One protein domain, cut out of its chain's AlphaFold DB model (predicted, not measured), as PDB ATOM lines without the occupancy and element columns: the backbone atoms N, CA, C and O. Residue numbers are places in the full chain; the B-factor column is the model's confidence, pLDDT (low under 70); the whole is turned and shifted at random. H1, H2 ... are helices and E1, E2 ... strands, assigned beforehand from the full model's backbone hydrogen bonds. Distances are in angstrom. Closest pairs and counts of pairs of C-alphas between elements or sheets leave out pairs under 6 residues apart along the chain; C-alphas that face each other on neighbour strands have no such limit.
ATOM      1  N   THR A  31      20.415  67.944   4.618       48.38
ATOM      2  CA  THR A  31      20.542  69.178   3.833       48.38
ATOM      3  C   THR A  31      19.954  70.345   4.634       48.38
ATOM      4  O   THR A  31      18.770  70.306   4.985       48.38
ATOM      5  N   PRO A  32      20.752  71.373   4.983       43.56
ATOM      6  CA  PRO A  32      20.236  72.549   5.673       43.56
ATOM      7  C   PRO A  32      19.364  73.365   4.714       43.56
ATOM      8  O   PRO A  32      19.779  73.654   3.594       43.56
ATOM      9  N   ILE A  33      18.163  73.735   5.161       43.34
ATOM     10  CA  ILE A  33      17.222  74.533   4.360       43.34
ATOM     11  C   ILE A  33      17.274  76.005   4.771       43.34
ATOM     12  O   ILE A  33      17.269  76.873   3.904       43.34
ATOM     13  N   ALA A  34      17.400  76.291   6.072       41.25
ATOM     14  CA  ALA A  34      17.701  77.619   6.600       41.25
ATOM     15  C   ALA A  34      18.038  77.533   8.100       41.25
ATOM     16  O   ALA A  34      17.319  76.886   8.862       41.25
ATOM     17  N   ALA A  35      19.088  78.232   8.534       34.00
ATOM     18  CA  ALA A  35      19.284  78.612   9.930       34.00
ATOM     19  C   ALA A  35      19.265  80.143   9.979       34.00
ATOM     20  O   ALA A  35      20.151  80.789   9.422       34.00
ATOM     21  N   GLN A  36      18.228  80.732  10.572       37.19
ATOM     22  CA  GLN A  36      18.166  82.171  10.819       37.19
ATOM     23  C   GLN A  36      18.084  82.409  12.323       37.19
ATOM     24  O   GLN A  36      17.189  81.905  13.000       37.19
ATOM     25  N   GLU A  37      19.035  83.175  12.847       34.25
ATOM     26  CA  GLU A  37      18.994  83.652  14.222       34.25
ATOM     27  C   GLU A  37      18.074  84.875  14.302       34.25
ATOM     28  O   GLU A  37      18.344  85.905  13.687       34.25
ATOM     29  N   PHE A  38      16.983  84.759  15.058       34.19
ATOM     30  CA  PHE A  38      16.166  85.896  15.470       34.19
ATOM     31  C   PHE A  38      16.453  86.154  16.949       34.19
ATOM     32  O   PHE A  38      16.197  85.303  17.798       34.19
ATOM     33  N   THR A  39      17.040  87.308  17.260       32.53
ATOM     34  CA  THR A  39      17.262  87.739  18.643       32.53
ATOM     35  C   THR A  39      16.026  88.489  19.118       32.53
ATOM     36  O   THR A  39      15.758  89.596  18.654       32.53
ATOM     37  N   VAL A  40      15.283  87.909  20.057       30.61
ATOM     38  CA  VAL A  40      14.276  88.633  20.841       30.61
ATOM     39  C   VAL A  40      14.904  88.940  22.201       30.61
ATOM     40  O   VAL A  40      15.315  88.026  22.904       30.61
ATOM     41  N   HIS A  41      15.052  90.234  22.494       32.62
ATOM     42  CA  HIS A  41      15.431  90.859  23.770       32.62
ATOM     43  C   HIS A  41      16.248  90.033  24.795       32.62
ATOM     44  O   HIS A  41      15.693  89.323  25.621       32.62
ATOM     45  N   GLY A  42      17.563  90.283  24.840       35.09
ATOM     46  CA  GLY A  42      18.303  90.575  26.083       35.09
ATOM     47  C   GLY A  42      18.394  89.528  27.203       35.09
ATOM     48  O   GLY A  42      18.646  89.934  28.334       35.09
ATOM     49  N   LEU A  43      18.224  88.231  26.931       38.81
ATOM     50  CA  LEU A  43      18.421  87.172  27.929       38.81
ATOM     51  C   LEU A  43      19.849  86.584  27.852       38.81
ATOM     52  O   LEU A  43      20.230  86.037  26.814       38.81
ATOM     53  N   PRO A  44      20.643  86.614  28.942       38.44
ATOM     54  CA  PRO A  44      22.043  86.171  28.933       38.44
ATOM     55  C   PRO A  44      22.215  84.651  28.732       38.44
ATOM     56  O   PRO A  44      23.285  84.197  28.320       38.44
ATOM     57  N   LEU A  45      21.169  83.850  28.979       38.88
ATOM     58  CA  LEU A  45      21.153  82.415  28.668       38.88
ATOM     59  C   LEU A  45      21.119  82.171  27.147       38.88
ATOM     60  O   LEU A  45      21.771  81.260  26.636       38.88
ATOM     61  N   VAL A  46      20.417  83.044  26.418       39.12
ATOM     62  CA  VAL A  46      20.331  83.018  24.956       39.12
ATOM     63  C   VAL A  46      21.661  83.456  24.346       39.12
ATOM     64  O   VAL A  46      22.089  82.834  23.384       39.12
ATOM     65  N   ASP A  47      22.374  84.418  24.944       36.44
ATOM     66  CA  ASP A  47      23.705  84.862  24.487       36.44
ATOM     67  C   ASP A  47      24.766  83.747  24.511       36.44
ATOM     68  O   ASP A  47      25.569  83.632  23.585       36.44
ATOM     69  N   ARG A  48      24.733  82.844  25.502       36.25
ATOM     70  CA  ARG A  48      25.617  81.658  25.512       36.25
ATOM     71  C   ARG A  48      25.246  80.628  24.447       36.25
ATOM     72  O   ARG A  48      26.126  79.983  23.881       36.25
ATOM     73  N   LEU A  49      23.955  80.501  24.144       40.69
ATOM     74  CA  LEU A  49      23.463  79.709  23.014       40.69
ATOM     75  C   LEU A  49      23.835  80.370  21.666       40.69
ATOM     76  O   LEU A  49      24.038  79.681  20.669       40.69
ATOM     77  N   LEU A  50      23.924  81.706  21.624       36.81
ATOM     78  CA  LEU A  50      24.276  82.514  20.449       36.81
ATOM     79  C   LEU A  50      25.769  82.414  20.095       36.81
ATOM     80  O   LEU A  50      26.087  82.257  18.920       36.81
ATOM     81  N   GLU A  51      26.691  82.418  21.066       34.59
ATOM     82  CA  GLU A  51      28.128  82.207  20.782       34.59
ATOM     83  C   GLU A  51      28.417  80.805  20.205       34.59
ATOM     84  O   GLU A  51      29.282  80.654  19.337       34.59
ATOM     85  N   SER A  52      27.659  79.788  20.628       34.06
ATOM     86  CA  SER A  52      27.762  78.415  20.107       34.06
ATOM     87  C   SER A  52      27.248  78.303  18.660       34.06
ATOM     88  O   SER A  52      27.913  77.716  17.806       34.06
ATOM     89  N   ILE A  53      26.122  78.948  18.333       35.28
ATOM     90  CA  ILE A  53      25.498  78.843  17.003       35.28
ATOM     91  C   ILE A  53      26.201  79.733  15.961       35.28
ATOM     92  O   ILE A  53      26.451  79.282  14.838       35.28
ATOM     93  N   ALA A  54      26.600  80.955  16.329       32.03
ATOM     94  CA  ALA A  54      27.192  81.934  15.413       32.03
ATOM     95  C   ALA A  54      28.636  81.613  14.970       32.03
ATOM     96  O   ALA A  54      29.080  82.112  13.936       32.03
ATOM     97  N   THR A  55      29.367  80.756  15.692       33.66
ATOM     98  CA  THR A  55      30.764  80.400  15.353       33.66
ATOM     99  C   THR A  55      30.867  79.299  14.277       33.66
ATOM    100  O   THR A  55      31.957  78.849  13.922       33.66
ATOM    101  N   THR A  56      29.739  78.873  13.700       34.25
ATOM    102  CA  THR A  56      29.673  77.811  12.680       34.25
ATOM    103  C   THR A  56      29.978  78.353  11.275       34.25
ATOM    104  O   THR A  56      29.149  78.331  10.367       34.25
ATOM    105  N   GLU A  57      31.200  78.848  11.082       32.62
ATOM    106  CA  GLU A  57      31.770  79.120   9.761       32.62
ATOM    107  C   GLU A  57      32.273  77.794   9.149       32.62
ATOM    108  O   GLU A  57      33.145  77.130   9.704       32.62
ATOM    109  N   ALA A  58      31.702  77.391   8.006       33.94
ATOM    110  CA  ALA A  58      32.192  76.322   7.119       33.94
ATOM    111  C   ALA A  58      32.576  74.982   7.798       33.94
ATOM    112  O   ALA A  58      33.746  74.592   7.824       33.94
ATOM    113  N   VAL A  59      31.592  74.221   8.289       31.17
ATOM    114  CA  VAL A  59      31.846  72.942   8.978       31.17
ATOM    115  C   VAL A  59      31.427  71.734   8.130       31.17
ATOM    116  O   VAL A  59      30.379  71.708   7.491       31.17
ATOM    117  N   ARG A  60      32.325  70.744   8.092       28.14
ATOM    118  CA  ARG A  60      32.298  69.521   7.275       28.14
ATOM    119  C   ARG A  60      31.080  68.607   7.554       28.14
ATOM    120  O   ARG A  60      30.553  68.637   8.665       28.14
ATOM    121  N   PRO A  61      30.710  67.716   6.604       29.27
ATOM    122  CA  PRO A  61      29.497  66.876   6.661       29.27
ATOM    123  C   PRO A  61      29.418  65.904   7.847       29.27
ATOM    124  O   PRO A  61      28.349  65.400   8.179       29.27
ATOM    125  N   ASP A  62      30.536  65.652   8.523       29.64
ATOM    126  CA  ASP A  62      30.620  64.686   9.622       29.64
ATOM    127  C   ASP A  62      30.131  65.263  10.969       29.64
ATOM    128  O   ASP A  62      30.141  64.567  11.985       29.64
ATOM    129  N   TYR A  63      29.715  66.536  10.990       31.23
ATOM    130  CA  TYR A  63      29.504  67.326  12.208       31.23
ATOM    131  C   TYR A  63      28.142  68.049  12.252       31.23
ATOM    132  O   TYR A  63      28.035  69.140  12.794       31.23
ATOM    133  N   VAL A  64      27.073  67.449  11.714       34.12
ATOM    134  CA  VAL A  64      25.677  67.935  11.905       34.12
ATOM    135  C   VAL A  64      25.049  67.389  13.202       34.12
ATOM    136  O   VAL A  64      24.018  67.855  13.675       34.12
ATOM    137  N   ARG A  65      25.727  66.439  13.852       31.84
ATOM    138  CA  ARG A  65      25.371  65.908  15.174       31.84
ATOM    139  C   ARG A  65      25.341  66.913  16.353       31.84
ATOM    140  O   ARG A  65      24.676  66.552  17.316       31.84
ATOM    141  N   PRO A  66      26.007  68.093  16.371       31.14
ATOM    142  CA  PRO A  66      26.027  68.947  17.562       31.14
ATOM    143  C   PRO A  66      24.904  69.981  17.646       31.14
ATOM    144  O   PRO A  66      24.521  70.281  18.761       31.14
ATOM    145  N   VAL A  67      24.315  70.485  16.554       38.09
ATOM    146  CA  VAL A  67      23.312  71.576  16.670       38.09
ATOM    147  C   VAL A  67      22.082  71.118  17.462       38.09
ATOM    148  O   VAL A  67      21.619  71.809  18.360       38.09
ATOM    149  N   VAL A  68      21.616  69.893  17.214       38.31
ATOM    150  CA  VAL A  68      20.534  69.258  17.990       38.31
ATOM    151  C   VAL A  68      20.996  68.885  19.410       38.31
ATOM    152  O   VAL A  68      20.187  68.873  20.333       38.31
ATOM    153  N   LYS A  69      22.299  68.630  19.600       36.44
ATOM    154  CA  LYS A  69      22.899  68.182  20.867       36.44
ATOM    155  C   LYS A  69      23.309  69.326  21.812       36.44
ATOM    156  O   LYS A  69      23.454  69.105  23.009       36.44
ATOM    157  N   GLU A  70      23.503  70.535  21.290       38.94
ATOM    158  CA  GLU A  70      23.738  71.763  22.063       38.94
ATOM    159  C   GLU A  70      22.426  72.477  22.403       38.94
ATOM    160  O   GLU A  70      22.334  73.086  23.464       38.94
ATOM    161  N   ILE A  71      21.374  72.318  21.585       43.06
ATOM    162  CA  ILE A  71      20.002  72.678  21.984       43.06
ATOM    163  C   ILE A  71      19.537  71.780  23.148       43.06
ATOM    164  O   ILE A  71      18.858  72.247  24.055       43.06
ATOM    165  N   SER A  72      19.957  70.509  23.182       39.62
ATOM    166  CA  SER A  72      19.601  69.536  24.228       39.62
ATOM    167  C   SER A  72      20.430  69.627  25.520       39.62
ATOM    168  O   SER A  72      20.439  68.681  26.302       39.62
ATOM    169  N   GLY A  73      21.174  70.715  25.752       39.06
ATOM    170  CA  GLY A  73      21.814  70.974  27.053       39.06
ATOM    171  C   GLY A  73      20.818  71.328  28.167       39.06
ATOM    172  O   GLY A  73      21.217  71.500  29.315       39.06
ATOM    173  N   LEU A  74      19.537  71.449  27.816       44.66
ATOM    174  CA  LEU A  74      18.409  71.681  28.704       44.66
ATOM    175  C   LEU A  74      17.688  70.347  28.920       44.66
ATOM    176  O   LEU A  74      17.338  69.660  27.963       44.66
ATOM    177  N   GLU A  75      17.496  69.965  30.182       52.03
ATOM    178  CA  GLU A  75      17.015  68.634  30.584       52.03
ATOM    179  C   GLU A  75      15.553  68.332  30.176       52.03
ATOM    180  O   GLU A  75      15.093  67.210  30.377       52.03
ATOM    181  N   GLN A  76      14.830  69.276  29.555       64.06
ATOM    182  CA  GLN A  76      13.463  69.086  29.051       64.06
ATOM    183  C   GLN A  76      13.300  69.615  27.620       64.06
ATOM    184  O   GLN A  76      13.026  70.792  27.391       64.06
ATOM    185  N   SER A  77      13.444  68.722  26.641       77.81
ATOM    186  CA  SER A  77      13.017  68.951  25.261       77.81
ATOM    187  C   SER A  77      11.799  68.092  24.935       77.81
ATOM    188  O   SER A  77      11.787  66.889  25.197       77.81
ATOM    189  N   THR A  78      10.782  68.693  24.322       88.56
ATOM    190  CA  THR A  78       9.612  67.984  23.801       88.56
ATOM    191  C   THR A  78       9.884  67.539  22.367       88.56
ATOM    192  O   THR A  78      10.265  68.335  21.509       88.56
ATOM    193  N   HIS A  79       9.678  66.259  22.082       90.38
ATOM    194  CA  HIS A  79       9.809  65.654  20.767       90.38
ATOM    195  C   HIS A  79       8.491  64.985  20.370       90.38
ATOM    196  O   HIS A  79       8.118  63.949  20.917       90.38
ATOM    197  N   LEU A  80       7.814  65.499  19.345       89.81
ATOM    198  CA  LEU A  80       6.545  64.913  18.889       89.81
ATOM    199  C   LEU A  80       6.729  63.748  17.903       89.81
ATOM    200  O   LEU A  80       5.751  63.156  17.457       89.81
ATOM    201  N   GLY A  81       7.970  63.391  17.559       89.12
ATOM    202  CA  GLY A  81       8.238  62.415  16.503       89.12
ATOM    203  C   GLY A  81       7.819  62.957  15.137       89.12
ATOM    204  O   GLY A  81       8.022  64.138  14.867       89.12
ATOM    205  N   ILE A  82       7.272  62.104  14.268       90.12
ATOM    206  CA  ILE A  82       6.654  62.561  13.016       90.12
ATOM    207  C   ILE A  82       5.198  62.918  13.290       90.12
ATOM    208  O   ILE A  82       4.466  62.094  13.829       90.12
ATOM    209  N   VAL A  83       4.798  64.129  12.910       93.44
ATOM    210  CA  VAL A  83       3.453  64.644  13.185       93.44
ATOM    211  C   VAL A  83       2.446  64.161  12.151       93.44
ATOM    212  O   VAL A  83       2.726  64.121  10.949       93.44
ATOM    213  N   ASP A  84       1.256  63.817  12.627       92.06
ATOM    214  CA  ASP A  84       0.145  63.369  11.791       92.06
ATOM    215  C   ASP A  84      -0.552  64.560  11.122       92.06
ATOM    216  O   ASP A  84      -0.971  64.479   9.967       92.06
ATOM    217  N   ASP A  85      -0.609  65.697  11.818       94.12
ATOM    218  CA  ASP A  85      -1.216  66.934  11.335       94.12
ATOM    219  C   ASP A  85      -0.307  68.139  11.606       94.12
ATOM    220  O   ASP A  85       0.305  68.249  12.671       94.12
ATOM    221  N   LEU A  86      -0.218  69.035  10.619       97.12
ATOM    222  CA  LEU A  86       0.567  70.265  10.685       97.12
ATOM    223  C   LEU A  86      -0.206  71.397  10.007       97.12
ATOM    224  O   LEU A  86      -0.447  71.363   8.800       97.12
ATOM    225  N   GLN A  87      -0.567  72.411  10.785       97.75
ATOM    226  CA  GLN A  87      -1.413  73.524  10.366       97.75
ATOM    227  C   GLN A  87      -0.691  74.862  10.502       97.75
ATOM    228  O   GLN A  87       0.083  75.080  11.434       97.75
ATOM    229  N   VAL A  88      -0.996  75.787   9.589       96.94
ATOM    230  CA  VAL A  88      -0.591  77.196   9.682       96.94
ATOM    231  C   VAL A  88      -1.838  78.030   9.923       96.94
ATOM    232  O   VAL A  88      -2.706  78.121   9.048       96.94
ATOM    233  N   LEU A  89      -1.927  78.650  11.096       94.56
ATOM    234  CA  LEU A  89      -3.105  79.404  11.508       94.56
ATOM    235  C   LEU A  89      -2.760  80.878  11.715       94.56
ATOM    236  O   LEU A  89      -1.637  81.255  12.050       94.56
ATOM    237  N   THR A  90      -3.758  81.729  11.500       94.44
ATOM    238  CA  THR A  90      -3.679  83.156  11.794       94.44
ATOM    239  C   THR A  90      -5.005  83.639  12.357       94.44
ATOM    240  O   THR A  90      -6.064  83.165  11.941       94.44
ATOM    241  N   TYR A  91      -4.944  84.582  13.292       91.75
ATOM    242  CA  TYR A  91      -6.112  85.140  13.967       91.75
ATOM    243  C   TYR A  91      -6.015  86.659  14.002       91.75
ATOM    244  O   TYR A  91      -4.923  87.191  14.161       91.75
ATOM    245  N   GLY A  92      -7.152  87.350  13.892       87.31
ATOM    246  CA  GLY A  92      -7.237  88.810  13.969       87.31
ATOM    247  C   GLY A  92      -7.250  89.533  12.617       87.31
ATOM    248  O   GLY A  92      -7.049  88.951  11.544       87.31
ATOM    249  N   GLU A  93      -7.497  90.840  12.682       78.69
ATOM    250  CA  GLU A  93      -7.573  91.722  11.514       78.69
ATOM    251  C   GLU A  93      -6.178  92.077  10.967       78.69
ATOM    252  O   GLU A  93      -5.212  92.131  11.736       78.69
ATOM    253  N   PRO A  94      -6.024  92.349   9.655       75.19
ATOM    254  CA  PRO A  94      -4.760  92.797   9.069       75.19
ATOM    255  C   PRO A  94      -4.092  93.937   9.860       75.19
ATOM    256  O   PRO A  94      -4.621  95.039   9.968       75.19
ATOM    257  N   GLY A  95      -2.886  93.684  10.375       76.25
ATOM    258  CA  GLY A  95      -2.137  94.616  11.235       76.25
ATOM    259  C   GLY A  95      -2.200  94.290  12.733       76.25
ATOM    260  O   GLY A  95      -1.353  94.768  13.475       76.25
ATOM    261  N   GLN A  96      -3.135  93.435  13.154       81.81
ATOM    262  CA  GLN A  96      -3.277  92.908  14.520       81.81
ATOM    263  C   GLN A  96      -3.320  91.373  14.522       81.81
ATOM    264  O   GLN A  96      -3.939  90.749  15.383       81.81
ATOM    265  N   ARG A  97      -2.703  90.761  13.504       87.75
ATOM    266  CA  ARG A  97      -2.710  89.313  13.348       87.75
ATOM    267  C   ARG A  97      -1.676  88.645  14.228       87.75
ATOM    268  O   ARG A  97      -0.529  89.081  14.278       87.75
ATOM    269  N   THR A  98      -2.078  87.531  14.817       89.56
ATOM    270  CA  THR A  98      -1.165  86.532  15.363       89.56
ATOM    271  C   THR A  98      -1.030  85.375  14.382       89.56
ATOM    272  O   THR A  98      -1.901  85.144  13.534       89.56
ATOM    273  N   PHE A  99       0.090  84.669  14.470       94.44
ATOM    274  CA  PHE A  99       0.440  83.566  13.586       94.44
ATOM    275  C   PHE A  99       0.907  82.402  14.443       94.44
ATOM    276  O   PHE A  99       1.624  82.619  15.418       94.44
ATOM    277  N   ASN A 100       0.525  81.179  14.094       96.12
ATOM    278  CA  ASN A 100       1.111  80.006  14.724       96.12
ATOM    279  C   ASN A 100       1.239  78.825  13.763       96.12
ATOM    280  O   ASN A 100       0.539  78.732  12.749       96.12
ATOM    281  N   LEU A 101       2.170  77.943  14.112       97.50
ATOM    282  CA  LEU A 101       2.214  76.576  13.623       97.50
ATOM    283  C   LEU A 101       1.605  75.677  14.689       97.50
ATOM    284  O   LEU A 101       2.031  75.718  15.842       97.50
ATOM    285  N   THR A 102       0.621  74.877  14.298       97.06
ATOM    286  CA  THR A 102       0.025  73.865  15.171       97.06
ATOM    287  C   THR A 102       0.409  72.488  14.659       97.06
ATOM    288  O   THR A 102       0.222  72.212  13.476       97.06
ATOM    289  N   ALA A 103       0.945  71.636  15.524       97.12
ATOM    290  CA  ALA A 103       1.375  70.290  15.174       97.12
ATOM    291  C   ALA A 103       0.779  69.271  16.145       97.12
ATOM    292  O   ALA A 103       0.734  69.526  17.345       97.12
ATOM    293  N   ASN A 104       0.340  68.122  15.637       95.25
ATOM    294  CA  ASN A 104      -0.264  67.066  16.449       95.25
ATOM    295  C   ASN A 104       0.330  65.704  16.094       95.25
ATOM    296  O   ASN A 104       0.512  65.388  14.915       95.25
ATOM    297  N   SER A 105       0.591  64.883  17.107       93.00
ATOM    298  CA  SER A 105       0.961  63.479  16.947       93.00
ATOM    299  C   SER A 105       0.423  62.627  18.095       93.00
ATOM    300  O   SER A 105      -0.128  63.132  19.073       93.00
ATOM    301  N   GLU A 106       0.632  61.315  18.016       89.62
ATOM    302  CA  GLU A 106       0.360  60.397  19.131       89.62
ATOM    303  C   GLU A 106       1.157  60.730  20.412       89.62
ATOM    304  O   GLU A 106       0.753  60.321  21.498       89.62
ATOM    305  N   ARG A 107       2.266  61.481  20.299       89.38
ATOM    306  CA  ARG A 107       3.151  61.876  21.414       89.38
ATOM    307  C   ARG A 107       2.783  63.223  22.051       89.38
ATOM    308  O   ARG A 107       3.482  63.673  22.957       89.38
ATOM    309  N   GLY A 108       1.738  63.888  21.557       92.62
ATOM    310  CA  GLY A 108       1.277  65.180  22.063       92.62
ATOM    311  C   GLY A 108       1.040  66.209  20.965       92.62
ATOM    312  O   GLY A 108       1.005  65.899  19.770       92.62
ATOM    313  N   SER A 109       0.871  67.455  21.383       95.06
ATOM    314  CA  SER A 109       0.553  68.573  20.504       95.06
ATOM    315  C   SER A 109       1.437  69.788  20.768       95.06
ATOM    316  O   SER A 109       2.043  69.952  21.823       95.06
ATOM    317  N   ALA A 110       1.543  70.662  19.777       96.19
ATOM    318  CA  ALA A 110       2.265  71.911  19.911       96.19
ATOM    319  C   ALA A 110       1.520  73.058  19.244       96.19
ATOM    320  O   ALA A 110       1.100  72.937  18.093       96.19
ATOM    321  N   ILE A 111       1.451  74.193  19.936       96.81
ATOM    322  CA  ILE A 111       1.079  75.492  19.380       96.81
ATOM    323  C   ILE A 111       2.301  76.402  19.495       96.81
ATOM    324  O   ILE A 111       2.714  76.805  20.580       96.81
ATOM    325  N   VAL A 112       2.904  76.714  18.352       96.62
ATOM    326  CA  VAL A 112       4.108  77.541  18.271       96.62
ATOM    327  C   VAL A 112       3.728  78.899  17.706       96.62
ATOM    328  O   VAL A 112       3.503  79.030  16.502       96.62
ATOM    329  N   TRP A 113       3.652  79.916  18.561       96.06
ATOM    330  CA  TRP A 113       3.348  81.282  18.139       96.06
ATOM    331  C   TRP A 113       4.554  81.927  17.464       96.06
ATOM    332  O   TRP A 113       5.673  81.878  17.976       96.06
ATOM    333  N   LEU A 114       4.300  82.550  16.316       93.88
ATOM    334  CA  LEU A 114       5.305  83.088  15.410       93.88
ATOM    335  C   LEU A 114       5.106  84.581  15.175       93.88
ATOM    336  O   LEU A 114       3.982  85.086  15.101       93.88
ATOM    337  N   GLU A 115       6.216  85.265  14.929       90.38
ATOM    338  CA  GLU A 115       6.195  86.562  14.265       90.38
ATOM    339  C   GLU A 115       5.902  86.402  12.767       90.38
ATOM    340  O   GLU A 115       6.225  85.385  12.142       90.38
ATOM    341  N   LYS A 116       5.341  87.448  12.145       88.81
ATOM    342  CA  LYS A 116       5.032  87.438  10.703       88.81
ATOM    343  C   LYS A 116       6.265  87.110   9.852       88.81
ATOM    344  O   LYS A 116       6.168  86.354   8.887       88.81
ATOM    345  N   GLU A 117       7.413  87.691  10.200       87.75
ATOM    346  CA  GLU A 117       8.673  87.469   9.485       87.75
ATOM    347  C   GLU A 117       9.162  86.025   9.629       87.75
ATOM    348  O   GLU A 117       9.622  85.438   8.653       87.75
ATOM    349  N   GLN A 118       9.012  85.417  10.808       88.62
ATOM    350  CA  GLN A 118       9.362  84.013  11.019       88.62
ATOM    351  C   GLN A 118       8.498  83.098  10.141       88.62
ATOM    352  O   GLN A 118       9.043  82.250   9.435       88.62
ATOM    353  N   LEU A 119       7.174  83.313  10.106       94.31
ATOM    354  CA  LEU A 119       6.281  82.545   9.231       94.31
ATOM    355  C   LEU A 119       6.646  82.711   7.748       94.31
ATOM    356  O   LEU A 119       6.694  81.724   7.016       94.31
ATOM    357  N   TYR A 120       6.937  83.939   7.309       89.75
ATOM    358  CA  TYR A 120       7.397  84.203   5.944       89.75
ATOM    359  C   TYR A 120       8.659  83.410   5.610       89.75
ATOM    360  O   TYR A 120       8.705  82.724   4.593       89.75
ATOM    361  N   ASN A 121       9.672  83.473   6.475       86.50
ATOM    362  CA  ASN A 121      10.944  82.803   6.232       86.50
ATOM    363  C   ASN A 121      10.794  81.281   6.220       86.50
ATOM    364  O   ASN A 121      11.421  80.625   5.389       86.50
ATOM    365  N   ILE A 122       9.933  80.723   7.077       91.31
ATOM    366  CA  ILE A 122       9.600  79.296   7.054       91.31
ATOM    367  C   ILE A 122       8.981  78.921   5.708       91.31
ATOM    368  O   ILE A 122       9.483  78.036   5.016       91.31
ATOM    369  N   ALA A 123       7.920  79.628   5.319       92.06
ATOM    370  CA  ALA A 123       7.163  79.317   4.118       92.06
ATOM    371  C   ALA A 123       8.013  79.468   2.844       92.06
ATOM    372  O   ALA A 123       8.021  78.584   1.988       92.06
ATOM    373  N   PHE A 124       8.791  80.549   2.761       86.75
ATOM    374  CA  PHE A 124       9.701  80.821   1.653       86.75
ATOM    375  C   PHE A 124      10.828  79.784   1.557       86.75
ATOM    376  O   PHE A 124      11.110  79.271   0.475       86.75
ATOM    377  N   SER A 125      11.456  79.429   2.684       82.75
ATOM    378  CA  SER A 125      12.560  78.459   2.689       82.75
ATOM    379  C   SER A 125      12.085  77.054   2.320       82.75
ATOM    380  O   SER A 125      12.767  76.364   1.565       82.75
ATOM    381  N   LEU A 126      10.902  76.646   2.796       88.19
ATOM    382  CA  LEU A 126      10.288  75.381   2.389       88.19
ATOM    383  C   LEU A 126       9.955  75.380   0.896       88.19
ATOM    384  O   LEU A 126      10.299  74.419   0.219       88.19
ATOM    385  N   GLY A 127       9.368  76.458   0.366       86.62
ATOM    386  CA  GLY A 127       9.095  76.586  -1.069       86.62
ATOM    387  C   GLY A 127      10.349  76.371  -1.923       86.62
ATOM    388  O   GLY A 127      10.362  75.495  -2.783       86.62
ATOM    389  N   ASN A 128      11.436  77.083  -1.610       83.56
ATOM    390  CA  ASN A 128      12.706  76.957  -2.337       83.56
ATOM    391  C   ASN A 128      13.337  75.561  -2.226       83.56
ATOM    392  O   ASN A 128      14.009  75.103  -3.153       83.56
ATOM    393  N   ALA A 129      13.183  74.901  -1.075       81.38
ATOM    394  CA  ALA A 129      13.681  73.545  -0.879       81.38
ATOM    395  C   ALA A 129      12.887  72.538  -1.720       81.38
ATOM    396  O   ALA A 129      13.482  71.686  -2.374       81.38
ATOM    397  N   LEU A 130      11.560  72.673  -1.740       86.38
ATOM    398  CA  LEU A 130      10.651  71.784  -2.463       86.38
ATOM    399  C   LEU A 130      10.822  71.872  -3.983       86.38
ATOM    400  O   LEU A 130      10.687  70.858  -4.657       86.38
ATOM    401  N   GLU A 131      11.187  73.035  -4.531       85.00
ATOM    402  CA  GLU A 131      11.486  73.192  -5.967       85.00
ATOM    403  C   GLU A 131      12.647  72.310  -6.457       85.00
ATOM    404  O   GLU A 131      12.751  72.020  -7.648       85.00
ATOM    405  N   GLN A 132      13.526  71.886  -5.549       80.12
ATOM    406  CA  GLN A 132      14.695  71.056  -5.854       80.12
ATOM    407  C   GLN A 132      14.463  69.567  -5.556       80.12
ATOM    408  O   GLN A 132      15.386  68.766  -5.715       80.12
ATOM    409  N   MET A 133      13.263  69.197  -5.103       82.31
ATOM    410  CA  MET A 133      12.914  67.847  -4.660       82.31
ATOM    411  C   MET A 133      11.928  67.176  -5.617       82.31
ATOM    412  O   MET A 133      11.211  67.835  -6.367       82.31
ATOM    413  N   ASP A 134      11.891  65.845  -5.576       77.62
ATOM    414  CA  ASP A 134      10.876  65.072  -6.285       77.62
ATOM    415  C   ASP A 134       9.540  65.159  -5.516       77.62
ATOM    416  O   ASP A 134       9.541  64.966  -4.294       77.62
ATOM    417  N   PRO A 135       8.410  65.471  -6.179       69.44
ATOM    418  CA  PRO A 135       7.103  65.536  -5.528       69.44
ATOM    419  C   PRO A 135       6.636  64.210  -4.903       69.44
ATOM    420  O   PRO A 135       5.813  64.252  -3.989       69.44
ATOM    421  N   ASP A 136       7.167  63.060  -5.340       69.81
ATOM    422  CA  ASP A 136       6.801  61.729  -4.825       69.81
ATOM    423  C   ASP A 136       7.733  61.240  -3.686       69.81
ATOM    424  O   ASP A 136       7.878  60.037  -3.432       69.81
ATOM    425  N   ASP A 137       8.388  62.158  -2.963       69.62
ATOM    426  CA  ASP A 137       9.224  61.821  -1.805       69.62
ATOM    427  C   ASP A 137       8.380  61.404  -0.583       69.62
ATOM    428  O   ASP A 137       8.042  62.195   0.302       69.62
ATOM    429  N   GLU A 138       8.056  60.110  -0.516       71.50
ATOM    430  CA  GLU A 138       7.415  59.495   0.649       71.50
ATOM    431  C   GLU A 138       8.393  59.270   1.813       71.50
ATOM    432  O   GLU A 138       9.545  58.875   1.620       71.50
ATOM    433  N   ILE A 139       7.904  59.447   3.044       70.62
ATOM    434  CA  ILE A 139       8.661  59.172   4.273       70.62
ATOM    435  C   ILE A 139       9.124  57.709   4.284       70.62
ATOM    436  O   ILE A 139       8.308  56.789   4.265       70.62
ATOM    437  N   THR A 140      10.432  57.479   4.417       70.19
ATOM    438  CA  THR A 140      10.996  56.117   4.445       70.19
ATOM    439  C   THR A 140      11.094  55.533   5.858       70.19
ATOM    440  O   THR A 140      11.213  54.319   6.018       70.19
ATOM    441  N   SER A 141      11.022  56.369   6.900       69.38
ATOM    442  CA  SER A 141      11.058  55.961   8.310       69.38
ATOM    443  C   SER A 141      10.163  56.853   9.160       69.38
ATOM    444  O   SER A 141      10.358  58.065   9.176       69.38
ATOM    445  N   ARG A 142       9.251  56.258   9.944       67.12
ATOM    446  CA  ARG A 142       8.411  56.998  10.910       67.12
ATOM    447  C   ARG A 142       9.125  57.342  12.220       67.12
ATOM    448  O   ARG A 142       8.570  58.026  13.070       67.12
ATOM    449  N   THR A 143      10.360  56.882  12.380       64.56
ATOM    450  CA  THR A 143      11.162  57.112  13.580       64.56
ATOM    451  C   THR A 143      12.279  58.100  13.269       64.56
ATOM    452  O   THR A 143      13.135  57.833  12.411       64.56
ATOM    453  N   LEU A 144      12.274  59.236  13.972       65.88
ATOM    454  CA  LEU A 144      13.420  60.141  14.020       65.88
ATOM    455  C   LEU A 144      14.525  59.516  14.885       65.88
ATOM    456  O   LEU A 144      14.220  58.791  15.834       65.88
ATOM    457  N   PRO A 145      15.808  59.735  14.564       55.56
ATOM    458  CA  PRO A 145      16.895  59.240  15.399       55.56
ATOM    459  C   PRO A 145      16.902  59.944  16.769       55.56
ATOM    460  O   PRO A 145      16.655  61.142  16.837       55.56
ATOM    461  N   ASP A 146      17.228  59.193  17.829       62.69
ATOM    462  CA  ASP A 146      17.454  59.685  19.201       62.69
ATOM    463  C   ASP A 146      16.296  60.505  19.811       62.69
ATOM    464  O   ASP A 146      16.507  61.597  20.330       62.69
ATOM    465  N   ILE A 147      15.070  59.969  19.796       67.44
ATOM    466  CA  ILE A 147      13.957  60.528  20.581       67.44
ATOM    467  C   ILE A 147      14.045  60.011  22.033       67.44
ATOM    468  O   ILE A 147      13.934  58.796  22.236       67.44
ATOM    469  N   PRO A 148      14.206  60.874  23.054       69.69
ATOM    470  CA  PRO A 148      14.175  60.446  24.452       69.69
ATOM    471  C   PRO A 148      12.785  59.904  24.839       69.69
ATOM    472  O   PRO A 148      11.775  60.471  24.418       69.69
ATOM    473  N   PRO A 149      12.680  58.840  25.653       58.69
ATOM    474  CA  PRO A 149      11.387  58.254  26.015       58.69
ATOM    475  C   PRO A 149      10.461  59.246  26.740       58.69
ATOM    476  O   PRO A 149       9.277  59.281  26.431       58.69
ATOM    477  N   ASP A 150      11.006  60.127  27.582       66.56
ATOM    478  CA  ASP A 150      10.233  61.068  28.414       66.56
ATOM    479  C   ASP A 150      10.075  62.467  27.785       66.56
ATOM    480  O   ASP A 150       9.921  63.464  28.482       66.56
ATOM    481  N   SER A 151      10.151  62.558  26.456       76.88
ATOM    482  CA  SER A 151      10.078  63.828  25.712       76.88
ATOM    483  C   SER A 151       8.697  64.121  25.109       76.88
ATOM    484  O   SER A 151       8.582  64.868  24.145       76.88
ATOM    485  N   GLU A 152       7.640  63.493  25.605       83.38
ATOM    486  CA  GLU A 152       6.267  63.657  25.101       83.38
ATOM    487  C   GLU A 152       5.545  64.790  25.831       83.38
ATOM    488  O   GLU A 152       5.908  65.132  26.957       83.38
ATOM    489  N   GLY A 153       4.511  65.364  25.217       89.00
ATOM    490  CA  GLY A 153       3.662  66.340  25.896       89.00
ATOM    491  C   GLY A 153       3.074  67.417  24.999       89.00
ATOM    492  O   GLY A 153       3.369  67.500  23.808       89.00
ATOM    493  N   ASP A 154       2.241  68.244  25.626       93.00
ATOM    494  CA  ASP A 154       1.586  69.387  25.002       93.00
ATOM    495  C   ASP A 154       2.340  70.676  25.333       93.00
ATOM    496  O   ASP A 154       2.598  70.963  26.504       93.00
ATOM    497  N   VAL A 155       2.685  71.462  24.312       92.69
ATOM    498  CA  VAL A 155       3.394  72.739  24.485       92.69
ATOM    499  C   VAL A 155       2.680  73.889  23.779       92.69
ATOM    500  O   VAL A 155       2.247  73.766  22.636       92.69
ATOM    501  N   ASP A 156       2.599  75.038  24.445       95.25
ATOM    502  CA  ASP A 156       2.056  76.287  23.899       95.25
ATOM    503  C   ASP A 156       3.004  77.437  24.261       95.25
ATOM    504  O   ASP A 156       3.167  77.789  25.432       95.25
ATOM    505  N   PHE A 157       3.715  77.970  23.265       92.94
ATOM    506  CA  PHE A 157       4.786  78.930  23.517       92.94
ATOM    507  C   PHE A 157       5.051  79.856  22.336       92.94
ATOM    508  O   PHE A 157       4.734  79.558  21.181       92.94
ATOM    509  N   LYS A 158       5.679  80.998  22.623       92.12
ATOM    510  CA  LYS A 158       6.127  81.942  21.603       92.12
ATOM    511  C   LYS A 158       7.562  81.642  21.198       92.12
ATOM    512  O   LYS A 158       8.466  81.674  22.030       92.12
ATOM    513  N   ALA A 159       7.778  81.371  19.912       88.38
ATOM    514  CA  ALA A 159       9.093  81.027  19.394       88.38
ATOM    515  C   ALA A 159      10.017  82.249  19.337       88.38
ATOM    516  O   ALA A 159       9.753  83.230  18.639       88.38
ATOM    517  N   GLY A 160      11.156  82.151  20.017       83.00
ATOM    518  CA  GLY A 160      12.265  83.082  19.830       83.00
ATOM    519  C   GLY A 160      13.162  82.648  18.673       83.00
ATOM    520  O   GLY A 160      13.565  83.463  17.847       83.00
ATOM    521  N   ARG A 161      13.444  81.343  18.583       77.44
ATOM    522  CA  ARG A 161      14.376  80.764  17.608       77.44
ATOM    523  C   ARG A 161      13.755  79.568  16.910       77.44
ATOM    524  O   ARG A 161      13.055  78.779  17.540       77.44
ATOM    525  N   ILE A 162      14.038  79.437  15.616       82.31
ATOM    526  CA  ILE A 162      13.484  78.390  14.760       82.31
ATOM    527  C   ILE A 162      14.584  77.878  13.837       82.31
ATOM    528  O   ILE A 162      15.355  78.661  13.283       82.31
ATOM    529  N   ALA A 163      14.636  76.566  13.657       80.56
ATOM    530  CA  ALA A 163      15.518  75.905  12.714       80.56
ATOM    531  C   ALA A 163      14.741  74.859  11.914       80.56
ATOM    532  O   ALA A 163      13.826  74.212  12.430       80.56
ATOM    533  N   MET A 164      15.129  74.684  10.650       82.44
ATOM    534  CA  MET A 164      14.570  73.651   9.785       82.44
ATOM    535  C   MET A 164      15.645  72.943   8.972       82.44
ATOM    536  O   MET A 164      16.585  73.555   8.453       82.44
ATOM    537  N   GLN A 165      15.467  71.638   8.816       80.81
ATOM    538  CA  GLN A 165      16.386  70.769   8.093       80.81
ATOM    539  C   GLN A 165      15.618  69.705   7.311       80.81
ATOM    540  O   GLN A 165      14.511  69.343   7.690       80.81
ATOM    541  N   TYR A 166      16.208  69.183   6.240       79.50
ATOM    542  CA  TYR A 166      15.702  67.993   5.558       79.50
ATOM    543  C   TYR A 166      16.654  66.816   5.754       79.50
ATOM    544  O   TYR A 166      17.854  66.928   5.492       79.50
ATOM    545  N   ASP A 167      16.116  65.689   6.214       78.00
ATOM    546  CA  ASP A 167      16.801  64.399   6.256       78.00
ATOM    547  C   ASP A 167      16.523  63.649   4.958       78.00
ATOM    548  O   ASP A 167      15.474  63.031   4.791       78.00
ATOM    549  N   ALA A 168      17.492  63.683   4.043       76.94
ATOM    550  CA  ALA A 168      17.394  63.013   2.752       76.94
ATOM    551  C   ALA A 168      17.404  61.479   2.879       76.94
ATOM    552  O   ALA A 168      16.904  60.783   1.999       76.94
ATOM    553  N   GLY A 169      17.971  60.932   3.962       75.62
ATOM    554  CA  GLY A 169      17.951  59.490   4.213       75.62
ATOM    555  C   GLY A 169      16.559  58.995   4.606       75.62
ATOM    556  O   GLY A 169      16.158  57.897   4.215       75.62
ATOM    557  N   ARG A 170      15.820  59.816   5.361       73.69
ATOM    558  CA  ARG A 170      14.460  59.510   5.840       73.69
ATOM    559  C   ARG A 170      13.340  60.124   5.000       73.69
ATOM    560  O   ARG A 170      12.190  59.733   5.178       73.69
ATOM    561  N   LYS A 171      13.679  61.058   4.109       81.00
ATOM    562  CA  LYS A 171      12.748  61.901   3.344       81.00
ATOM    563  C   LYS A 171      11.770  62.660   4.248       81.00
ATOM    564  O   LYS A 171      10.560  62.660   4.042       81.00
ATOM    565  N   VAL A 172      12.304  63.261   5.311       81.81
ATOM    566  CA  VAL A 172      11.528  63.951   6.356       81.81
ATOM    567  C   VAL A 172      12.105  65.339   6.587       81.81
ATOM    568  O   VAL A 172      13.320  65.502   6.696       81.81
ATOM    569  N   PHE A 173      11.235  66.338   6.708       85.12
ATOM    570  CA  PHE A 173      11.623  67.651   7.208       85.12
ATOM    571  C   PHE A 173      11.609  67.642   8.731       85.12
ATOM    572  O   PHE A 173      10.701  67.090   9.337       85.12
ATOM    573  N   LEU A 174      12.603  68.267   9.344       85.00
ATOM    574  CA  LEU A 174      12.738  68.445  10.780       85.00
ATOM    575  C   LEU A 174      12.521  69.913  11.112       85.00
ATOM    576  O   LEU A 174      13.185  70.784  10.545       85.00
ATOM    577  N   PHE A 175      11.614  70.168  12.044       88.00
ATOM    578  CA  PHE A 175      11.382  71.465  12.655       88.00
ATOM    579  C   PHE A 175      11.891  71.438  14.093       88.00
ATOM    580  O   PHE A 175      11.603  70.501  14.840       88.00
ATOM    581  N   ALA A 176      12.615  72.481  14.483       84.88
ATOM    582  CA  ALA A 176      12.998  72.718  15.864       84.88
ATOM    583  C   ALA A 176      12.712  74.173  16.232       84.88
ATOM    584  O   ALA A 176      13.018  75.086  15.462       84.88
ATOM    585  N   ALA A 177      12.164  74.392  17.422       84.06
ATOM    586  CA  ALA A 177      11.936  75.725  17.953       84.06
ATOM    587  C   ALA A 177      12.281  75.792  19.437       84.06
ATOM    588  O   ALA A 177      12.114  74.821  20.173       84.06
ATOM    589  N   ALA A 178      12.752  76.964  19.853       84.44
ATOM    590  CA  ALA A 178      12.977  77.301  21.247       84.44
ATOM    591  C   ALA A 178      12.327  78.650  21.559       84.44
ATOM    592  O   ALA A 178      12.369  79.583  20.744       84.44
ATOM    593  N   GLY A 179      11.721  78.759  22.731       87.38
ATOM    594  CA  GLY A 179      11.022  79.965  23.145       87.38
ATOM    595  C   GLY A 179      10.543  79.886  24.582       87.38
ATOM    596  O   GLY A 179      11.095  79.133  25.372       87.38
ATOM    597  N   VAL A 180       9.535  80.682  24.910       88.00
ATOM    598  CA  VAL A 180       9.016  80.819  26.278       88.00
ATOM    599  C   VAL A 180       7.494  80.778  26.253       88.00
ATOM    600  O   VAL A 180       6.877  81.168  25.251       88.00
ATOM    601  N   SER A 181       6.878  80.286  27.327       89.88
ATOM    602  CA  SER A 181       5.417  80.215  27.394       89.88
ATOM    603  C   SER A 181       4.791  81.614  27.424       89.88
ATOM    604  O   SER A 181       5.406  82.596  27.851       89.88
ATOM    605  N   LEU A 182       3.541  81.714  26.969       84.38
ATOM    606  CA  LEU A 182       2.789  82.971  27.033       84.38
ATOM    607  C   LEU A 182       2.568  83.429  28.482       84.38
ATOM    608  O   LEU A 182       2.676  84.618  28.762       84.38
ATOM    609  N   GLU A 183       2.335  82.494  29.403       85.62
ATOM    610  CA  GLU A 183       2.112  82.783  30.826       85.62
ATOM    611  C   GLU A 183       3.327  83.463  31.472       85.62
ATOM    612  O   GLU A 183       3.176  84.422  32.230       85.62
ATOM    613  N   GLN A 184       4.537  83.014  31.131       83.56
ATOM    614  CA  GLN A 184       5.785  83.599  31.630       83.56
ATOM    615  C   GLN A 184       6.058  84.988  31.039       83.56
ATOM    616  O   GLN A 184       6.552  85.879  31.731       83.56
ATOM    617  N   ILE A 185       5.690  85.207  29.771       82.62
ATOM    618  CA  ILE A 185       5.747  86.543  29.161       82.62
ATOM    619  C   ILE A 185       4.782  87.492  29.882       82.62
ATOM    620  O   ILE A 185       5.143  88.629  30.186       82.62
ATOM    621  N   GLU A 186       3.554  87.044  30.149       82.50
ATOM    622  CA  GLU A 186       2.518  87.860  30.789       82.50
ATOM    623  C   GLU A 186       2.838  88.186  32.251       82.50
ATOM    624  O   GLU A 186       2.536  89.290  32.715       82.50
ATOM    625  N   SER A 187       3.463  87.256  32.974       87.69
ATOM    626  CA  SER A 187       3.896  87.469  34.355       87.69
ATOM    627  C   SER A 187       5.126  88.379  34.465       87.69
ATOM    628  O   SER A 187       5.383  88.920  35.544       87.69
ATOM    629  N   GLY A 188       5.848  88.592  33.358       83.81
ATOM    630  CA  GLY A 188       7.067  89.395  33.321       83.81
ATOM    631  C   GLY A 188       8.230  88.735  34.060       83.81
ATOM    632  O   GLY A 188       9.012  89.435  34.701       83.81
ATOM    633  N   GLU A 189       8.318  87.405  34.015       83.00
ATOM    634  CA  GLU A 189       9.406  86.642  34.630       83.00
ATOM    635  C   GLU A 189      10.779  87.082  34.084       83.00
ATOM    636  O   GLU A 189      10.961  87.232  32.876       83.00
ATOM    637  N   GLU A 190      11.748  87.320  34.977       76.50
ATOM    638  CA  GLU A 190      13.067  87.858  34.598       76.50
ATOM    639  C   GLU A 190      13.973  86.823  33.904       76.50
ATOM    640  O   GLU A 190      14.833  87.212  33.113       76.50
ATOM    641  N   ASP A 191      13.780  85.529  34.175       79.00
ATOM    642  CA  ASP A 191      14.547  84.423  33.580       79.00
ATOM    643  C   ASP A 191      13.618  83.225  33.307       79.00
ATOM    644  O   ASP A 191      13.591  82.269  34.082       79.00
ATOM    645  N   PRO A 192      12.770  83.310  32.267       79.94
ATOM    646  CA  PRO A 192      11.787  82.274  31.981       79.94
ATOM    647  C   PRO A 192      12.455  80.982  31.504       79.94
ATOM    648  O   PRO A 192      13.295  80.998  30.599       79.94
ATOM    649  N   ASP A 193      12.013  79.851  32.056       82.69
ATOM    650  CA  ASP A 193      12.432  78.525  31.603       82.69
ATOM    651  C   ASP A 193      12.123  78.325  30.103       82.69
ATOM    652  O   ASP A 193      10.970  78.471  29.677       82.69
ATOM    653  N   PRO A 194      13.126  77.991  29.270       82.88
ATOM    654  CA  PRO A 194      12.921  77.843  27.840       82.88
ATOM    655  C   PRO A 194      12.204  76.532  27.505       82.88
ATOM    656  O   PRO A 194      12.603  75.450  27.934       82.88
ATOM    657  N   ILE A 195      11.208  76.621  26.630       85.31
ATOM    658  CA  ILE A 195      10.549  75.468  26.015       85.31
ATOM    659  C   ILE A 195      11.273  75.136  24.715       85.31
ATOM    660  O   ILE A 195      11.451  76.003  23.854       85.31
ATOM    661  N   ILE A 196      11.663  73.870  24.558       86.44
ATOM    662  CA  ILE A 196      12.269  73.339  23.335       86.44
ATOM    663  C   ILE A 196      11.337  72.304  22.726       86.44
ATOM    664  O   ILE A 196      10.962  71.336  23.382       86.44
ATOM    665  N   LEU A 197      11.039  72.472  21.442       88.88
ATOM    666  CA  LEU A 197      10.212  71.566  20.662       88.88
ATOM    667  C   LEU A 197      10.969  71.071  19.434       88.88
ATOM    668  O   LEU A 197      11.600  71.858  18.725       88.88
ATOM    669  N   GLN A 198      10.829  69.782  19.133       88.50
ATOM    670  CA  GLN A 198      11.273  69.185  17.879       88.50
ATOM    671  C   GLN A 198      10.217  68.241  17.307       88.50
ATOM    672  O   GLN A 198       9.607  67.450  18.027       88.50
ATOM    673  N   PHE A 199      10.035  68.273  15.992       90.69
ATOM    674  CA  PHE A 199       9.204  67.299  15.296       90.69
ATOM    675  C   PHE A 199       9.592  67.158  13.826       90.69
ATOM    676  O   PHE A 199      10.229  68.030  13.239       90.69
ATOM    677  N   GLY A 200       9.207  66.035  13.232       90.50
ATOM    678  CA  GLY A 200       9.364  65.745  11.817       90.50
ATOM    679  C   GLY A 200       8.034  65.848  11.079       90.50
ATOM    680  O   GLY A 200       6.990  65.578  11.663       90.50
ATOM    681  N   PHE A 201       8.056  66.204   9.800       92.69
ATOM    682  CA  PHE A 201       6.866  66.295   8.952       92.69
ATOM    683  C   PHE A 201       7.173  65.882   7.506       92.69
ATOM    684  O   PHE A 201       8.325  65.872   7.059       92.69
ATOM    685  N   SER A 202       6.128  65.478   6.789       90.81
ATOM    686  CA  SER A 202       6.206  64.939   5.429       90.81
ATOM    687  C   SER A 202       6.425  66.016   4.367       90.81
ATOM    688  O   SER A 202       6.158  67.200   4.586       90.81
ATOM    689  N   HIS A 203       6.828  65.586   3.168       89.69
ATOM    690  CA  HIS A 203       6.876  66.440   1.981       89.69
ATOM    691  C   HIS A 203       5.522  67.117   1.702       89.69
ATOM    692  O   HIS A 203       5.459  68.322   1.473       89.69
ATOM    693  N   GLN A 204       4.412  66.377   1.798       91.50
ATOM    694  CA  GLN A 204       3.074  66.928   1.569       91.50
ATOM    695  C   GLN A 204       2.709  68.017   2.593       91.50
ATOM    696  O   GLN A 204       2.178  69.066   2.219       91.50
ATOM    697  N   GLN A 205       3.030  67.803   3.873       94.69
ATOM    698  CA  GLN A 205       2.853  68.816   4.918       94.69
ATOM    699  C   GLN A 205       3.753  70.037   4.666       94.69
ATOM    700  O   GLN A 205       3.305  71.168   4.839       94.69
ATOM    701  N   ALA A 206       4.984  69.844   4.181       93.06
ATOM    702  CA  ALA A 206       5.876  70.941   3.805       93.06
ATOM    703  C   ALA A 206       5.301  71.795   2.663       93.06
ATOM    704  O   ALA A 206       5.293  73.023   2.764       93.06
ATOM    705  N   VAL A 207       4.763  71.165   1.609       93.50
ATOM    706  CA  VAL A 207       4.076  71.858   0.500       93.50
ATOM    707  C   VAL A 207       2.895  72.672   1.022       93.50
ATOM    708  O   VAL A 207       2.715  73.829   0.629       93.50
ATOM    709  N   PHE A 208       2.101  72.087   1.922       96.06
ATOM    710  CA  PHE A 208       0.981  72.773   2.552       96.06
ATOM    711  C   PHE A 208       1.442  74.007   3.340       96.06
ATOM    712  O   PHE A 208       0.937  75.102   3.092       96.06
ATOM    713  N   VAL A 209       2.435  73.864   4.227       96.69
ATOM    714  CA  VAL A 209       2.962  74.974   5.040       96.69
ATOM    715  C   VAL A 209       3.551  76.077   4.167       96.69
ATOM    716  O   VAL A 209       3.268  77.252   4.404       96.69
ATOM    717  N   ALA A 210       4.319  75.724   3.133       93.38
ATOM    718  CA  ALA A 210       4.909  76.687   2.209       93.38
ATOM    719  C   ALA A 210       3.835  77.533   1.511       93.38
ATOM    720  O   ALA A 210       3.883  78.763   1.545       93.38
ATOM    721  N   ARG A 211       2.819  76.890   0.927       94.75
ATOM    722  CA  ARG A 211       1.733  77.599   0.232       94.75
ATOM    723  C   ARG A 211       0.892  78.421   1.201       94.75
ATOM    724  O   ARG A 211       0.742  79.629   1.022       94.75
ATOM    725  N   ARG A 212       0.394  77.783   2.263       96.94
ATOM    726  CA  ARG A 212      -0.524  78.417   3.209       96.94
ATOM    727  C   ARG A 212       0.135  79.559   3.979       96.94
ATOM    728  O   ARG A 212      -0.485  80.601   4.186       96.94
ATOM    729  N   GLY A 213       1.392  79.387   4.380       95.06
ATOM    730  CA  GLY A 213       2.172  80.429   5.040       95.06
ATOM    731  C   GLY A 213       2.371  81.649   4.143       95.06
ATOM    732  O   GLY A 213       2.133  82.772   4.588       95.06
ATOM    733  N   MET A 214       2.710  81.443   2.865       92.75
ATOM    734  CA  MET A 214       2.847  82.543   1.907       92.75
ATOM    735  C   MET A 214       1.526  83.289   1.685       92.75
ATOM    736  O   MET A 214       1.522  84.519   1.710       92.75
ATOM    737  N   GLU A 215       0.399  82.580   1.553       91.94
ATOM    738  CA  GLU A 215      -0.935  83.197   1.456       91.94
ATOM    739  C   GLU A 215      -1.254  84.080   2.672       91.94
ATOM    740  O   GLU A 215      -1.659  85.234   2.529       91.94
ATOM    741  N   ILE A 216      -1.047  83.551   3.883       92.56
ATOM    742  CA  ILE A 216      -1.319  84.260   5.140       92.56
ATOM    743  C   ILE A 216      -0.456  85.522   5.263       92.56
ATOM    744  O   ILE A 216      -0.951  86.585   5.652       92.56
ATOM    745  N   VAL A 217       0.831  85.421   4.925       90.06
ATOM    746  CA  VAL A 217       1.774  86.544   4.998       90.06
ATOM    747  C   VAL A 217       1.439  87.622   3.962       90.06
ATOM    748  O   VAL A 217       1.523  88.819   4.282       90.06
ATOM    749  N   ALA A 218       1.049  87.209   2.752       86.56
ATOM    750  CA  ALA A 218       0.682  88.092   1.648       86.56
ATOM    751  C   ALA A 218      -0.658  88.811   1.875       86.56
ATOM    752  O   ALA A 218      -0.846  89.911   1.362       86.56
ATOM    753  N   ALA A 219      -1.551  88.257   2.702       84.88
ATOM    754  CA  ALA A 219      -2.841  88.849   3.063       84.88
ATOM    755  C   ALA A 219      -2.724  90.057   4.026       84.88
ATOM    756  O   ALA A 219      -3.460  90.156   5.011       84.88
TER     757      ALA A 219
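What this domain is: This is residues 31 to 219 of the 262 residues of the protein "DUF3090 family protein" of Chloroflexi bacterium (UniProt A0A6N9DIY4). One twisted sheet of eight strands folds at a sharp bend in E6 and curls round H3, while H5 packs side by side with H3 on the same face, over E4. E3, E4 and E5 make one part of the sheet, and E6 runs on from it beside E7, E8 and E2, with E1 along the far part of E6. The 189 printed residues hold five named helices and eight named strands, in the order E1 H1 H2 E2 E3 E4 E5 H3 E6 E7 H4 E8 H5, a mixed class. The branched sheet has parallel and antiparallel pairs. The whole is compact and rounded, with a radius of gyration of the C-alphas of 16.1 A and spans of 47 by 43 by 35 A.

Where its parts are: E1, residues 31 to 36, begins at C-alpha 31 (20.542, 69.178, 3.833). H1 is residues 44 to 54, H2 67 to 71 and E2 77 to 82. E3, 85 to 91, E4, 98 to 105, 23.2 A long, and E5, 108 to 114, come next. H3, 116 to 130, is 21.2 A long. E6, 155 to 167, spans 24.1 A and bends by 110 degrees at residue 158, C-alpha (6.127, 81.942, 21.603). E7, 172 to 181, spans 27.3 A and bends by 51 degrees at residue 178. H4 is 182 to 187 and E8 195 to 201. H5, 203 to 218, 22.5 A long, ends at C-alpha 218 (0.682, 88.092, 1.648).

How they stand to each other: E3, E4 and E5 form a meander, each strand the antiparallel neighbour of the one before, with N 87 and O 102 at 2.8 A and N 103 and O 110 at 2.9 A. E5, H3 and E6 form a strand-helix-strand unit, two parallel neighbour strands with a helix between; N 111 and O 155 are 2.8 A apart. E6 and E7 are an antiparallel hairpin, N 163 to O 176 at 2.8 A. On E6, E1 and E5 lie on one side and E7 on the other side; E1 is antiparallel, N 31 to O 166 at 2.9 A. E8 is antiparallel to E7, N 175 to O 199 at 2.8 A, and parallel to E2, N 78 to O 196 at 2.8 A. H5 runs along E4, at 13 degrees on the local plane and a height over the sheet of 7.9 A. H3 and H5 touch at a steep tilt of 41 degrees, opposite ways; their closest C-alphas, of Ala 123 and Ala 210, are 4.0 A apart. H2 and H4 only graze the sheet. H1, only just not on it with 4 pairs of C-alphas within 10 A, is close to H2 but not clearly touching, C-alphas of Ile 53 and Val 67 being closest at 7.6 A. Every O i to N i+4 pair is within hydrogen-bond range in H2, H3, H4 and H5, and 6 of 7 in H1.

The domain as a whole: The two C-alphas farthest apart, of Asp 136 and Glu 190, are 47.7 A apart. The printed part has no cut; the links H1 to H2 and H3 to E6 are long, with 12 and 24 residues. The mean pLDDT of the printed part is 73.8; residues 31 to 76, 135 to 137 and 141 to 150 include the 59 under 70.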